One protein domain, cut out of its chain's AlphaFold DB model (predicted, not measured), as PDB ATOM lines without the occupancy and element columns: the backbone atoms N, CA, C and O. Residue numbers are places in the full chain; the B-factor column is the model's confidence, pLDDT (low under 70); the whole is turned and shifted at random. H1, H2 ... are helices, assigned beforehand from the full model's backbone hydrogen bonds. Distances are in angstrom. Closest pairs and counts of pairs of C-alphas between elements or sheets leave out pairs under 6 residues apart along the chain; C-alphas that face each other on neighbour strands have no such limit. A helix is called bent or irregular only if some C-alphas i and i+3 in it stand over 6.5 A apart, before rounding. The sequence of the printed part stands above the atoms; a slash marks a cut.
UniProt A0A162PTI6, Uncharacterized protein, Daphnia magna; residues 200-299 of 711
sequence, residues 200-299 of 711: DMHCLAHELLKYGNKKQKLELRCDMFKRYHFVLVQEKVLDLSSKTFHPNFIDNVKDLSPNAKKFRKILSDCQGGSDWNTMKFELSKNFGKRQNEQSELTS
ATOM      1  N   ASP A 200     351.082 313.863 235.767       86.00
ATOM      2  CA  ASP A 200     349.683 313.487 235.539       86.00
ATOM      3  C   ASP A 200     348.834 314.699 235.095       86.00
ATOM      4  O   ASP A 200     347.949 314.538 234.256       86.00
ATOM      5  N   MET A 201     349.142 315.922 235.561       88.56
ATOM      6  CA  MET A 201     348.491 317.156 235.087       88.56
ATOM      7  C   MET A 201     348.713 317.396 233.584       88.56
ATOM      8  O   MET A 201     347.746 317.607 232.858       88.56
ATOM      9  N   HIS A 202     349.950 317.336 233.086       88.75
ATOM     10  CA  HIS A 202     350.215 317.529 231.654       88.75
ATOM     11  C   HIS A 202     349.599 316.403 230.816       88.75
ATOM     12  O   HIS A 202     348.985 316.656 229.780       88.75
ATOM     13  N   CYS A 203     349.676 315.155 231.291       86.56
ATOM     14  CA  CYS A 203     349.052 314.020 230.612       86.56
ATOM     15  C   CYS A 203     347.524 314.168 230.526       86.56
ATOM     16  O   CYS A 203     346.938 313.926 229.469       86.56
ATOM     17  N   LEU A 204     346.879 314.596 231.616       89.06
ATOM     18  CA  LEU A 204     345.443 314.857 231.653       89.06
ATOM     19  C   LEU A 204     345.060 316.018 230.730       89.06
ATOM     20  O   LEU A 204     344.060 315.917 230.019       89.06
ATOM     21  N   ALA A 205     345.865 317.085 230.696       90.00
ATOM     22  CA  ALA A 205     345.657 318.216 229.801       90.00
ATOM     23  C   ALA A 205     345.735 317.784 228.329       90.00
ATOM     24  O   ALA A 205     344.800 318.030 227.569       90.00
ATOM     25  N   HIS A 206     346.786 317.058 227.937       87.75
ATOM     26  CA  HIS A 206     346.923 316.537 226.577       87.75
ATOM     27  C   HIS A 206     345.774 315.606 226.175       87.75
ATOM     28  O   HIS A 206     345.275 315.716 225.054       87.75
ATOM     29  N   GLU A 207     345.320 314.710 227.059       88.44
ATOM     30  CA  GLU A 207     344.173 313.846 226.759       88.44
ATOM     31  C   GLU A 207     342.869 314.651 226.637       88.44
ATOM     32  O   GLU A 207     342.115 314.427 225.690       88.44
ATOM     33  N   LEU A 208     342.609 315.640 227.503       89.88
ATOM     34  CA  LEU A 208     341.445 316.525 227.344       89.88
ATOM     35  C   LEU A 208     341.482 317.272 226.007       89.88
ATOM     36  O   LEU A 208     340.497 317.245 225.272       89.88
ATOM     37  N   LEU A 209     342.617 317.874 225.651       88.81
ATOM     38  CA  LEU A 209     342.787 318.604 224.391       88.81
ATOM     39  C   LEU A 209     342.598 317.690 223.173       88.81
ATOM     40  O   LEU A 209     341.892 318.034 222.224       88.81
ATOM     41  N   LYS A 210     343.179 316.489 223.206       87.25
ATOM     42  CA  LYS A 210     343.056 315.477 222.148       87.25
ATOM     43  C   LYS A 210     341.610 315.035 221.936       87.25
ATOM     44  O   LYS A 210     341.178 314.924 220.786       87.25
ATOM     45  N   TYR A 211     340.872 314.771 223.012       87.38
ATOM     46  CA  TYR A 211     339.474 314.353 222.922       87.38
ATOM     47  C   TYR A 211     338.549 315.519 222.555       87.38
ATOM     48  O   TYR A 211     337.657 315.334 221.727       87.38
ATOM     49  N   GLY A 212     338.796 316.715 223.096       84.38
ATOM     50  CA  GLY A 212     338.053 317.936 222.777       84.38
ATOM     51  C   GLY A 212     338.178 318.319 221.303       84.38
ATOM     52  O   GLY A 212     337.164 318.475 220.623       84.38
ATOM     53  N   ASN A 213     339.402 318.339 220.763       81.31
ATOM     54  CA  ASN A 213     339.661 318.620 219.344       81.31
ATOM     55  C   ASN A 213     338.953 317.634 218.403       81.31
ATOM     56  O   ASN A 213     338.505 318.007 217.321       81.31
ATOM     57  N   LYS A 214     338.834 316.365 218.808       81.25
ATOM     58  CA  LYS A 214     338.185 315.319 218.006       81.25
ATOM     59  C   LYS A 214     336.690 315.161 218.303       81.25
ATOM     60  O   LYS A 214     336.075 314.264 217.730       81.25
ATOM     61  N   LYS A 215     336.118 315.980 219.200       77.75
ATOM     62  CA  LYS A 215     334.748 315.845 219.736       77.75
ATOM     63  C   LYS A 215     334.434 314.416 220.195       77.75
ATOM     64  O   LYS A 215     333.332 313.910 220.013       77.75
ATOM     65  N   GLN A 216     335.435 313.737 220.748       82.00
ATOM     66  CA  GLN A 216     335.318 312.348 221.169       82.00
ATOM     67  C   GLN A 216     334.759 312.242 222.583       82.00
ATOM     68  O   GLN A 216     334.919 313.126 223.426       82.00
ATOM     69  N   LYS A 217     334.144 311.092 222.855       88.12
ATOM     70  CA  LYS A 217     333.608 310.764 224.168       88.12
ATOM     71  C   LYS A 217     334.709 310.492 225.188       88.12
ATOM     72  O   LYS A 217     335.549 309.620 224.982       88.12
ATOM     73  N   LEU A 218     334.654 311.192 226.320       88.38
ATOM     74  CA  LEU A 218     335.491 310.963 227.495       88.38
ATOM     75  C   LEU A 218     335.041 309.674 228.196       88.38
ATOM     76  O   LEU A 218     334.130 309.643 229.035       88.38
ATOM     77  N   GLU A 219     335.658 308.570 227.794       86.06
ATOM     78  CA  GLU A 219     335.342 307.240 228.300       86.06
ATOM     79  C   GLU A 219     336.253 306.823 229.457       86.06
ATOM     80  O   GLU A 219     337.473 306.964 229.395       86.06
ATOM     81  N   LEU A 220     335.664 306.188 230.475       86.25
ATOM     82  CA  LEU A 220     336.370 305.719 231.680       86.25
ATOM     83  C   LEU A 220     337.270 304.492 231.449       86.25
ATOM     84  O   LEU A 220     337.816 303.932 232.396       86.25
ATOM     85  N   ARG A 221     337.425 304.052 230.195       83.94
ATOM     86  CA  ARG A 221     338.473 303.095 229.809       83.94
ATOM     87  C   ARG A 221     339.841 303.761 229.647       83.94
ATOM     88  O   ARG A 221     340.839 303.056 229.625       83.94
ATOM     89  N   CYS A 222     339.888 305.088 229.504       84.94
ATOM     90  CA  CYS A 222     341.132 305.847 229.551       84.94
ATOM     91  C   CYS A 222     341.599 305.954 231.008       84.94
ATOM     92  O   CYS A 222     340.843 306.435 231.851       84.94
ATOM     93  N   ASP A 223     342.836 305.543 231.299       82.62
ATOM     94  CA  ASP A 223     343.373 305.516 232.667       82.62
ATOM     95  C   ASP A 223     343.405 306.895 233.335       82.62
ATOM     96  O   ASP A 223     343.218 306.985 234.548       82.62
ATOM     97  N   MET A 224     343.618 307.966 232.558       86.75
ATOM     98  CA  MET A 224     343.575 309.343 233.062       86.75
ATOM     99  C   MET A 224     342.155 309.722 233.481       86.75
ATOM    100  O   MET A 224     341.926 310.110 234.623       86.75
ATOM    101  N   PHE A 225     341.171 309.544 232.595       89.44
ATOM    102  CA  PHE A 225     339.788 309.888 232.923       89.44
ATOM    103  C   PHE A 225     339.244 309.009 234.035       89.44
ATOM    104  O   PHE A 225     338.622 309.542 234.939       89.44
ATOM    105  N   LYS A 226     339.554 307.709 234.046       87.31
ATOM    106  CA  LYS A 226     339.192 306.795 235.133       87.31
ATOM    107  C   LYS A 226     339.672 307.274 236.508       87.31
ATOM    108  O   LYS A 226     338.991 307.026 237.491       87.31
ATOM    109  N   ARG A 227     340.843 307.917 236.583       85.62
ATOM    110  CA  ARG A 227     341.412 308.433 237.839       85.62
ATOM    111  C   ARG A 227     340.854 309.794 238.249       85.62
ATOM    112  O   ARG A 227     340.707 310.037 239.443       85.62
ATOM    113  N   TYR A 228     340.590 310.668 237.276       89.56
ATOM    114  CA  TYR A 228     340.383 312.100 237.516       89.56
ATOM    115  C   TYR A 228     338.981 312.621 237.153       89.56
ATOM    116  O   TYR A 228     338.707 313.800 237.371       89.56
ATOM    117  N   HIS A 229     338.073 311.804 236.608       91.12
ATOM    118  CA  HIS A 229     336.780 312.295 236.115       91.12
ATOM    119  C   HIS A 229     335.897 312.929 237.193       91.12
ATOM    120  O   HIS A 229     335.237 313.929 236.916       91.12
ATOM    121  N   PHE A 230     335.845 312.355 238.399       89.56
ATOM    122  CA  PHE A 230     335.085 312.927 239.507       89.56
ATOM    123  C   PHE A 230     335.635 314.298 239.909       89.56
ATOM    124  O   PHE A 230     334.893 315.278 239.971       89.56
ATOM    125  N   VAL A 231     336.950 314.373 240.084       89.50
ATOM    126  CA  VAL A 231     337.668 315.580 240.497       89.50
ATOM    127  C   VAL A 231     337.555 316.703 239.470       89.50
ATOM    128  O   VAL A 231     337.349 317.853 239.848       89.50
ATOM    129  N   LEU A 232     337.632 316.388 238.171       91.38
ATOM    130  CA  LEU A 232     337.449 317.377 237.103       91.38
ATOM    131  C   LEU A 232     336.105 318.113 237.227       91.38
ATOM    132  O   LEU A 232     336.011 319.285 236.884       91.38
ATOM    133  N   VAL A 233     335.067 317.453 237.736       90.44
ATOM    134  CA  VAL A 233     333.773 318.096 237.996       90.44
ATOM    135  C   VAL A 233     333.770 318.784 239.360       90.44
ATOM    136  O   VAL A 233     333.363 319.938 239.467       90.44
ATOM    137  N   GLN A 234     334.244 318.098 240.404       89.12
ATOM    138  CA  GLN A 234     334.242 318.600 241.780       89.12
ATOM    139  C   GLN A 234     335.018 319.915 241.930       89.12
ATOM    140  O   GLN A 234     334.551 320.835 242.597       89.12
ATOM    141  N   GLU A 235     336.176 320.031 241.284       90.12
ATOM    142  CA  GLU A 235     337.013 321.235 241.308       90.12
ATOM    143  C   GLU A 235     336.620 322.270 240.249       90.12
ATOM    144  O   GLU A 235     337.384 323.189 239.952       90.12
ATOM    145  N   LYS A 236     335.409 322.143 239.693       91.50
ATOM    146  CA  LYS A 236     334.850 323.055 238.695       91.50
ATOM    147  C   LYS A 236     335.749 323.191 237.466       91.50
ATOM    148  O   LYS A 236     335.859 324.289 236.954       91.50
ATOM    149  N   VAL A 237     336.396 322.125 236.982       91.94
ATOM    150  CA  VAL A 237     337.137 322.153 235.701       91.94
ATOM    151  C   VAL A 237     336.184 321.920 234.527       91.94
ATOM    152  O   VAL A 237     336.195 322.678 233.560       91.94
ATOM    153  N   LEU A 238     335.322 320.905 234.623       92.50
ATOM    154  CA  LEU A 238     334.297 320.566 233.633       92.50
ATOM    155  C   LEU A 238     332.892 320.732 234.214       92.50
ATOM    156  O   LEU A 238     332.635 320.361 235.358       92.50
ATOM    157  N   ASP A 239     331.967 321.221 233.393       90.75
ATOM    158  CA  ASP A 239     330.549 321.316 233.727       90.75
ATOM    159  C   ASP A 239     329.770 320.145 233.102       90.75
ATOM    160  O   ASP A 239     329.836 319.894 231.896       90.75
ATOM    161  N   LEU A 240     329.033 319.395 233.930       89.75
ATOM    162  CA  LEU A 240     328.274 318.219 233.485       89.75
ATOM    163  C   LEU A 240     327.062 318.574 232.609       89.75
ATOM    164  O   LEU A 240     326.656 317.758 231.775       89.75
ATOM    165  N   SER A 241     326.479 319.756 232.807       87.75
ATOM    166  CA  SER A 241     325.255 320.208 232.144       87.75
ATOM    167  C   SER A 241     325.561 320.751 230.751       87.75
ATOM    168  O   SER A 241     324.986 320.286 229.763       87.75
ATOM    169  N   SER A 242     326.507 321.688 230.646       89.00
ATOM    170  CA  SER A 242     326.943 322.264 229.369       89.00
ATOM    171  C   SER A 242     327.870 321.326 228.591       89.00
ATOM    172  O   SER A 242     327.948 321.416 227.360       89.00
ATOM    173  N   LYS A 243     328.532 320.390 229.292       91.00
ATOM    174  CA  LYS A 243     329.580 319.501 228.769       91.00
ATOM    175  C   LYS A 243     330.764 320.275 228.185       91.00
ATOM    176  O   LYS A 243     331.361 319.849 227.198       91.00
ATOM    177  N   THR A 244     331.082 321.421 228.774       91.12
ATOM    178  CA  THR A 244     332.225 322.273 228.419       91.12
ATOM    179  C   THR A 244     333.149 322.425 229.622       91.12
ATOM    180  O   THR A 244     332.875 321.888 230.700       91.12
ATOM    181  N   PHE A 245     334.235 323.182 229.467       92.25
ATOM    182  CA  PHE A 245     334.912 323.733 230.637       92.25
ATOM    183  C   PHE A 245     333.941 324.604 231.441       92.25
ATOM    184  O   PHE A 245     333.082 325.287 230.874       92.25
ATOM    185  N   HIS A 246     334.042 324.526 232.765       93.19
ATOM    186  CA  HIS A 246     333.179 325.277 233.667       93.19
ATOM    187  C   HIS A 246     333.522 326.781 233.587       93.19
ATOM    188  O   HIS A 246     334.710 327.118 233.576       93.19
ATOM    189  N   PRO A 247     332.538 327.703 233.619       89.88
ATOM    190  CA  PRO A 247     332.784 329.149 233.523       89.88
ATOM    191  C   PRO A 247     333.821 329.663 234.529       89.88
ATOM    192  O   PRO A 247     334.818 330.256 234.141       89.88
ATOM    193  N   ASN A 248     333.686 329.294 235.809       90.12
ATOM    194  CA  ASN A 248     334.674 329.620 236.848       90.12
ATOM    195  C   ASN A 248     336.121 329.232 236.490       90.12
ATOM    196  O   ASN A 248     337.044 329.953 236.866       90.12
ATOM    197  N   PHE A 249     336.329 328.109 235.794       92.00
ATOM    198  CA  PHE A 249     337.653 327.670 235.353       92.00
ATOM    199  C   PHE A 249     338.163 328.480 234.165       92.00
ATOM    200  O   PHE A 249     339.334 328.849 234.136       92.00
ATOM    201  N   ILE A 250     337.285 328.823 233.223       88.56
ATOM    202  CA  ILE A 250     337.614 329.699 232.093       88.56
ATOM    203  C   ILE A 250     338.020 331.087 232.609       88.56
ATOM    204  O   ILE A 250     339.125 331.551 232.312       88.56
ATOM    205  N   ASP A 251     337.191 331.680 233.467       86.25
ATOM    206  CA  ASP A 251     337.322 333.056 233.967       86.25
ATOM    207  C   ASP A 251     338.383 333.217 235.069       86.25
ATOM    208  O   ASP A 251     338.658 334.328 235.517       86.25
ATOM    209  N   ASN A 252     339.005 332.116 235.508       83.75
ATOM    210  CA  ASN A 252     340.034 332.098 236.553       83.75
ATOM    211  C   ASN A 252     339.595 332.807 237.851       83.75
ATOM    212  O   ASN A 252     340.332 333.607 238.437       83.75
ATOM    213  N   VAL A 253     338.371 332.530 238.303       81.88
ATOM    214  CA  VAL A 253     337.809 333.176 239.498       81.88
ATOM    215  C   VAL A 253     338.557 332.769 240.776       81.88
ATOM    216  O   VAL A 253     339.185 331.707 240.854       81.88
ATOM    217  N   LYS A 254     338.474 333.606 241.823       74.50
ATOM    218  CA  LYS A 254     339.215 333.403 243.084       74.50
ATOM    219  C   LYS A 254     338.938 332.047 243.751       74.50
ATOM    220  O   LYS A 254     339.878 331.492 244.321       74.50
ATOM    221  N   ASP A 255     337.733 331.503 243.589       82.25
ATOM    222  CA  ASP A 255     337.245 330.275 244.240       82.25
ATOM    223  C   ASP A 255     337.777 328.957 243.646       82.25
ATOM    224  O   ASP A 255     337.399 327.881 244.111       82.25
ATOM    225  N   LEU A 256     338.615 328.994 242.604       86.56
ATOM    226  CA  LEU A 256     339.284 327.784 242.117       86.56
ATOM    227  C   LEU A 256     340.341 327.305 243.121       86.56
ATOM    228  O   LEU A 256     341.088 328.113 243.687       86.56
ATOM    229  N   SER A 257     340.456 325.983 243.267       88.25
ATOM    230  CA  SER A 257     341.534 325.366 244.041       88.25
ATOM    231  C   SER A 257     342.911 325.761 243.463       88.25
ATOM    232  O   SER A 257     343.029 326.069 242.268       88.25
ATOM    233  N   PRO A 258     343.989 325.736 244.270       87.88
ATOM    234  CA  PRO A 258     345.345 325.946 243.761       87.88
ATOM    235  C   PRO A 258     345.713 324.984 242.617       87.88
ATOM    236  O   PRO A 258     346.326 325.404 241.633       87.88
ATOM    237  N   ASN A 259     345.283 323.719 242.704       88.44
ATOM    238  CA  ASN A 259     345.562 322.701 241.690       88.44
ATOM    239  C   ASN A 259     344.779 322.950 240.396       88.44
ATOM    240  O   ASN A 259     345.358 322.839 239.318       88.44
ATOM    241  N   ALA A 260     343.519 323.384 240.472       89.06
ATOM    242  CA  ALA A 260     342.738 323.780 239.303       89.06
ATOM    243  C   ALA A 260     343.344 325.009 238.604       89.06
ATOM    244  O   ALA A 260     343.472 325.014 237.380       89.06
ATOM    245  N   LYS A 261     343.808 326.020 239.355       89.38
ATOM    246  CA  LYS A 261     344.517 327.187 238.783       89.38
ATOM    247  C   LYS A 261     345.802 326.772 238.061       89.38
ATOM    248  O   LYS A 261     346.055 327.219 236.942       89.38
ATOM    249  N   LYS A 262     346.595 325.885 238.674       88.81
ATOM    250  CA  LYS A 262     347.816 325.332 238.065       88.81
ATOM    251  C   LYS A 262     347.497 324.520 236.805       88.81
ATOM    252  O   LYS A 262     348.125 324.735 235.772       88.81
ATOM    253  N   PHE A 263     346.490 323.653 236.864       90.50
ATOM    254  CA  PHE A 263     346.040 322.846 235.730       90.50
ATOM    255  C   PHE A 263     345.543 323.710 234.565       90.50
ATOM    256  O   PHE A 263     345.891 323.446 233.419       90.50
ATOM    257  N   ARG A 264     344.802 324.789 234.844       90.00
ATOM    258  CA  ARG A 264     344.370 325.771 233.837       90.00
ATOM    259  C   ARG A 264     345.549 326.389 233.094       90.00
ATOM    260  O   ARG A 264     345.489 326.534 231.873       90.00
ATOM    261  N   LYS A 265     346.601 326.769 233.827       88.25
ATOM    262  CA  LYS A 265     347.824 327.318 233.234       88.25
ATOM    263  C   LYS A 265     348.461 326.298 232.288       88.25
ATOM    264  O   LYS A 265     348.618 326.602 231.117       88.25
ATOM    265  N   ILE A 266     348.677 325.067 232.760       88.81
ATOM    266  CA  ILE A 266     349.228 323.967 231.950       88.81
ATOM    267  C   ILE A 266     348.391 323.724 230.689       88.81
ATOM    268  O   ILE A 266     348.930 323.648 229.593       88.81
ATOM    269  N   LEU A 267     347.066 323.638 230.822       88.94
ATOM    270  CA  LEU A 267     346.168 323.407 229.691       88.94
ATOM    271  C   LEU A 267     346.245 324.541 228.651       88.94
ATOM    272  O   LEU A 267     346.178 324.270 227.455       88.94
ATOM    273  N   SER A 268     346.423 325.785 229.106       86.25
ATOM    274  CA  SER A 268     346.622 326.946 228.227       86.25
ATOM    275  C   SER A 268     347.977 326.887 227.514       86.25
ATOM    276  O   SER A 268     348.035 327.097 226.303       86.25
ATOM    277  N   ASP A 269     349.040 326.540 228.245       84.75
ATOM    278  CA  ASP A 269     350.410 326.455 227.729       84.75
ATOM    279  C   ASP A 269     350.549 325.316 226.694       84.75
ATOM    280  O   ASP A 269     351.088 325.522 225.607       84.75
ATOM    281  N   CYS A 270     349.969 324.135 226.961       82.56
ATOM    282  CA  CYS A 270     350.012 322.968 226.067       82.56
ATOM    283  C   CYS A 270     349.359 323.193 224.692       82.56
ATOM    284  O   CYS A 270     349.613 322.421 223.766       82.56
ATOM    285  N   GLN A 271     348.464 324.173 224.560       75.75
ATOM    286  CA  GLN A 271     347.658 324.355 223.353       75.75
ATOM    287  C   GLN A 271     348.152 325.485 222.438       75.75
ATOM    288  O   GLN A 271     347.567 325.692 221.376       75.75
ATOM    289  N   GLY A 272     349.196 326.226 222.832       62.59
ATOM    290  CA  GLY A 272     349.809 327.261 221.991       62.59
ATOM    291  C   GLY A 272     348.857 328.374 221.526       62.59
ATOM    292  O   GLY A 272     349.131 329.006 220.509       62.59
ATOM    293  N   GLY A 273     347.741 328.607 222.232       56.41
ATOM    294  CA  GLY A 273     346.818 329.716 221.961       56.41
ATOM    295  C   GLY A 273     345.506 329.398 221.228       56.41
ATOM    296  O   GLY A 273     344.847 330.334 220.793       56.41
ATOM    297  N   SER A 274     345.083 328.138 221.075       59.12
ATOM    298  CA  SER A 274     343.720 327.845 220.578       59.12
ATOM    299  C   SER A 274     342.627 327.939 221.661       59.12
ATOM    300  O   SER A 274     342.908 327.946 222.858       59.12
ATOM    301  N   ASP A 275     341.361 327.993 221.233       76.88
ATOM    302  CA  ASP A 275     340.183 328.209 222.087       76.88
ATOM    303  C   ASP A 275     339.751 326.948 222.865       76.88
ATOM    304  O   ASP A 275     338.627 326.455 222.704       76.88
ATOM    305  N   TRP A 276     340.616 326.384 223.723       85.88
ATOM    306  CA  TRP A 276     340.209 325.270 224.601       85.88
ATOM    307  C   TRP A 276     338.967 325.614 225.431       85.88
ATOM    308  O   TRP A 276     338.146 324.740 225.695       85.88
ATOM    309  N   ASN A 277     338.792 326.883 225.805       85.94
ATOM    310  CA  ASN A 277     337.647 327.396 226.560       85.94
ATOM    311  C   ASN A 277     336.293 327.189 225.851       85.94
ATOM    312  O   ASN A 277     335.262 327.168 226.519       85.94
ATOM    313  N   THR A 278     336.280 326.982 224.530       85.81
ATOM    314  CA  THR A 278     335.065 326.700 223.745       85.81
ATOM    315  C   THR A 278     334.829 325.208 223.488       85.81
ATOM    316  O   THR A 278     333.829 324.828 222.870       85.81
ATOM    317  N   MET A 279     335.723 324.332 223.961       88.56
ATOM    318  CA  MET A 279     335.608 322.896 223.723       88.56
ATOM    319  C   MET A 279     334.362 322.301 224.372       88.56
ATOM    320  O   MET A 279     334.040 322.554 225.535       88.56
ATOM    321  N   LYS A 280     333.713 321.419 223.609       87.56
ATOM    322  CA  LYS A 280     332.575 320.623 224.055       87.56
ATOM    323  C   LYS A 280     332.920 319.144 224.011       87.56
ATOM    324  O   LYS A 280     333.470 318.651 223.027       87.56
ATOM    325  N   PHE A 281     332.547 318.440 225.067       89.56
ATOM    326  CA  PHE A 281     332.865 317.040 225.278       89.56
ATOM    327  C   PHE A 281     331.611 316.174 225.208       89.56
ATOM    328  O   PHE A 281     330.510 316.576 225.592       89.56
ATOM    329  N   GLU A 282     331.779 314.929 224.781       89.38
ATOM    330  CA  GLU A 282     330.808 313.888 225.084       89.38
ATOM    331  C   GLU A 282     331.237 313.174 226.366       89.38
ATOM    332  O   GLU A 282     332.368 312.715 226.480       89.38
ATOM    333  N   LEU A 283     330.348 313.063 227.351       89.25
ATOM    334  CA  LEU A 283     330.665 312.439 228.637       89.25
ATOM    335  C   LEU A 283     330.066 311.032 228.720       89.25
ATOM    336  O   LEU A 283     328.968 310.759 228.225       89.25
ATOM    337  N   SER A 284     330.789 310.107 229.347       88.94
ATOM    338  CA  SER A 284     330.261 308.775 229.651       88.94
ATOM    339  C   SER A 284     329.245 308.809 230.804       88.94
ATOM    340  O   SER A 284     329.243 309.717 231.627       88.94
ATOM    341  N   LYS A 285     328.364 307.797 230.886       86.31
ATOM    342  CA  LYS A 285     327.219 307.750 231.828       86.31
ATOM    343  C   LYS A 285     327.610 307.885 233.312       86.31
ATOM    344  O   LYS A 285     326.779 308.287 234.132       86.31
ATOM    345  N   ASN A 286     328.844 307.513 233.649       88.06
ATOM    346  CA  ASN A 286     329.367 307.524 235.015       88.06
ATOM    347  C   ASN A 286     330.395 308.638 235.262       88.06
ATOM    348  O   ASN A 286     330.893 308.751 236.375       88.06
ATOM    349  N   PHE A 287     330.692 309.468 234.260       89.19
ATOM    350  CA  PHE A 287     331.613 310.590 234.421       89.19
ATOM    351  C   PHE A 287     331.079 311.562 235.486       89.19
ATOM    352  O   PHE A 287     329.887 311.866 235.503       89.19
ATOM    353  N   GLY A 288     331.944 312.015 236.394       84.81
ATOM    354  CA  GLY A 288     331.559 312.897 237.502       84.81
ATOM    355  C   GLY A 288     330.810 312.225 238.665       84.81
ATOM    356  O   GLY A 288     330.481 312.904 239.635       84.81
ATOM    357  N   LYS A 289     330.529 310.913 238.619       85.31
ATOM    358  CA  LYS A 289     329.911 310.184 239.744       85.31
ATOM    359  C   LYS A 289     330.992 309.587 240.639       85.31
ATOM    360  O   LYS A 289     331.889 308.930 240.137       85.31
ATOM    361  N   ARG A 290     330.879 309.776 241.957       68.62
ATOM    362  CA  ARG A 290     331.879 309.326 242.939       68.62
ATOM    363  C   ARG A 290     331.974 307.793 242.976       68.62
ATOM    364  O   ARG A 290     331.059 307.148 243.488       68.62
ATOM    365  N   GLN A 291     333.057 307.209 242.456       59.66
ATOM    366  CA  GLN A 291     333.333 305.767 242.529       59.66
ATOM    367  C   GLN A 291     334.819 305.495 242.848       59.66
ATOM    368  O   GLN A 291     335.608 305.264 241.948       59.66
ATOM    369  N   ASN A 292     335.216 305.456 244.129       55.56
ATOM    370  CA  ASN A 292     336.589 305.094 244.558       55.56
ATOM    371  C   ASN A 292     337.729 305.855 243.830       55.56
ATOM    372  O   ASN A 292     338.748 305.263 243.471       55.56
ATOM    373  N   GLU A 293     337.556 307.155 243.602       60.06
ATOM    374  CA  GLU A 293     338.489 308.016 242.854       60.06
ATOM    375  C   GLU A 293     339.229 309.013 243.754       60.06
ATOM    376  O   GLU A 293     338.899 309.151 244.936       60.06
ATOM    377  N   GLN A 294     340.236 309.704 243.196       63.31
ATOM    378  CA  GLN A 294     340.974 310.744 243.918       63.31
ATOM    379  C   GLN A 294     340.027 311.836 244.436       63.31
ATOM    380  O   GLN A 294     338.985 312.107 243.844       63.31
ATOM    381  N   SER A 295     340.372 312.437 245.575       62.94
ATOM    382  CA  SER A 295     339.571 313.488 246.213       62.94
ATOM    383  C   SER A 295     339.885 314.893 245.701       62.94
ATOM    384  O   SER A 295     339.099 315.801 245.957       62.94
ATOM    385  N   GLU A 296     341.020 315.063 245.021       75.75
ATOM    386  CA  GLU A 296     341.562 316.346 244.564       75.75
ATOM    387  C   GLU A 296     342.365 316.162 243.267       75.75
ATOM    388  O   GLU A 296     342.795 315.049 242.941       75.75
ATOM    389  N   LEU A 297     342.567 317.244 242.507       76.94
ATOM    390  CA  LEU A 297     343.417 317.253 241.320       76.94
ATOM    391  C   LEU A 297     344.842 317.048 241.799       76.94
ATOM    392  O   LEU A 297     345.320 317.768 242.672       76.94
ATOM    393  N   THR A 298     345.518 316.064 241.222       73.06
ATOM    394  CA  THR A 298     346.879 315.715 241.619       73.06
ATOM    395  C   THR A 298     347.811 316.919 241.540       73.06
ATOM    396  O   THR A 298     347.830 317.621 240.533       73.06
ATOM    397  N   SER A 299     348.615 317.147 242.578       67.12
ATOM    398  CA  SER A 299     349.684 318.144 242.527       67.12
ATOM    399  C   SER A 299     350.927 317.638 241.792       67.12
ATOM    400  O   SER A 299     351.749 318.493 241.451       67.12
TER     401      SER A 299
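This is residues 200 to 299 of the 711 residues of an uncharacterized protein of Daphnia magna (UniProt A0A162PTI6). Helix H1 stands between H2 and H4, which pack on it from different sides without meeting each other, and long loops fill in and wrap round this loose set of helices. The last stretch, residues 270 to 299, winds round the outside from the end of H4, past the far end of H1 and round H2, and its last C-alpha comes back to 8.4 A from that of the first printed residue. The printed part has 100 residues with four named helices, in the order H1, H2, H3, H4, and no named strand; the class is all helix, though under half of the residues, 42, are in named elements. The whole is compact and rounded, with a radius of gyration of the C-alphas of 12.1 A and spans of 31 by 28 by 25 A.

H1 is residues 200 to 213, 19.7 A from first to last C-alpha, and begins with C-alpha 200 at (349.683, 313.487, 235.539). H2 is residues 223 to 234, 18.4 A long; it is irregular, with C-alphas 227 and 230 7.9 A apart, and its line is a rough one. H3 is residues 247 to 250, 5.1 A long, with C-alpha 247 at (332.784, 329.149, 233.523). H4 is residues 258 to 269, 16.8 A long, and ends with C-alpha 269 at (350.410, 326.455, 227.729).

H1 and H2 touch, H2 with residues 224 to 225 alone; their closest C-alphas, those of Leu 204 and Met 224, are 6.0 A apart. Their lines are about perpendicular, at 87 degrees. H1 and H4 touch, H4 with residues 263 to 267 alone; the closest C-alphas, those of Ala 205 and Leu 267, are 5.2 A apart. They run the same way at a steep tilt of 52 degrees. H3 and H4 only just touch, with 3 pairs of C-alphas within 8 A, H4 with residues 260 to 264 alone; the closest are those of Phe 249 and Arg 264, 7.1 A apart. H1 and H3, H2 and H4, and H2 and H3 are apart. Residues 217 to 218 make a short parallel pairing with residues 282 to 283. In H1 and H4 every O i to N i+4 pair is within hydrogen-bond range, in H2 5 of 8 are, and H3 is too short for such a pair.

The C-alphas farthest apart, those of Gly 273 and Asn 292, are 34.9 A from each other. The printed part has no cut. The link from H2 to H3, residues 235 to 246, is long; those from H1 to H2 and from H3 to H4 are short. The mean pLDDT of the printed part is 84.4, and residues 272 to 274, 290 to 295 and 299 are under 70.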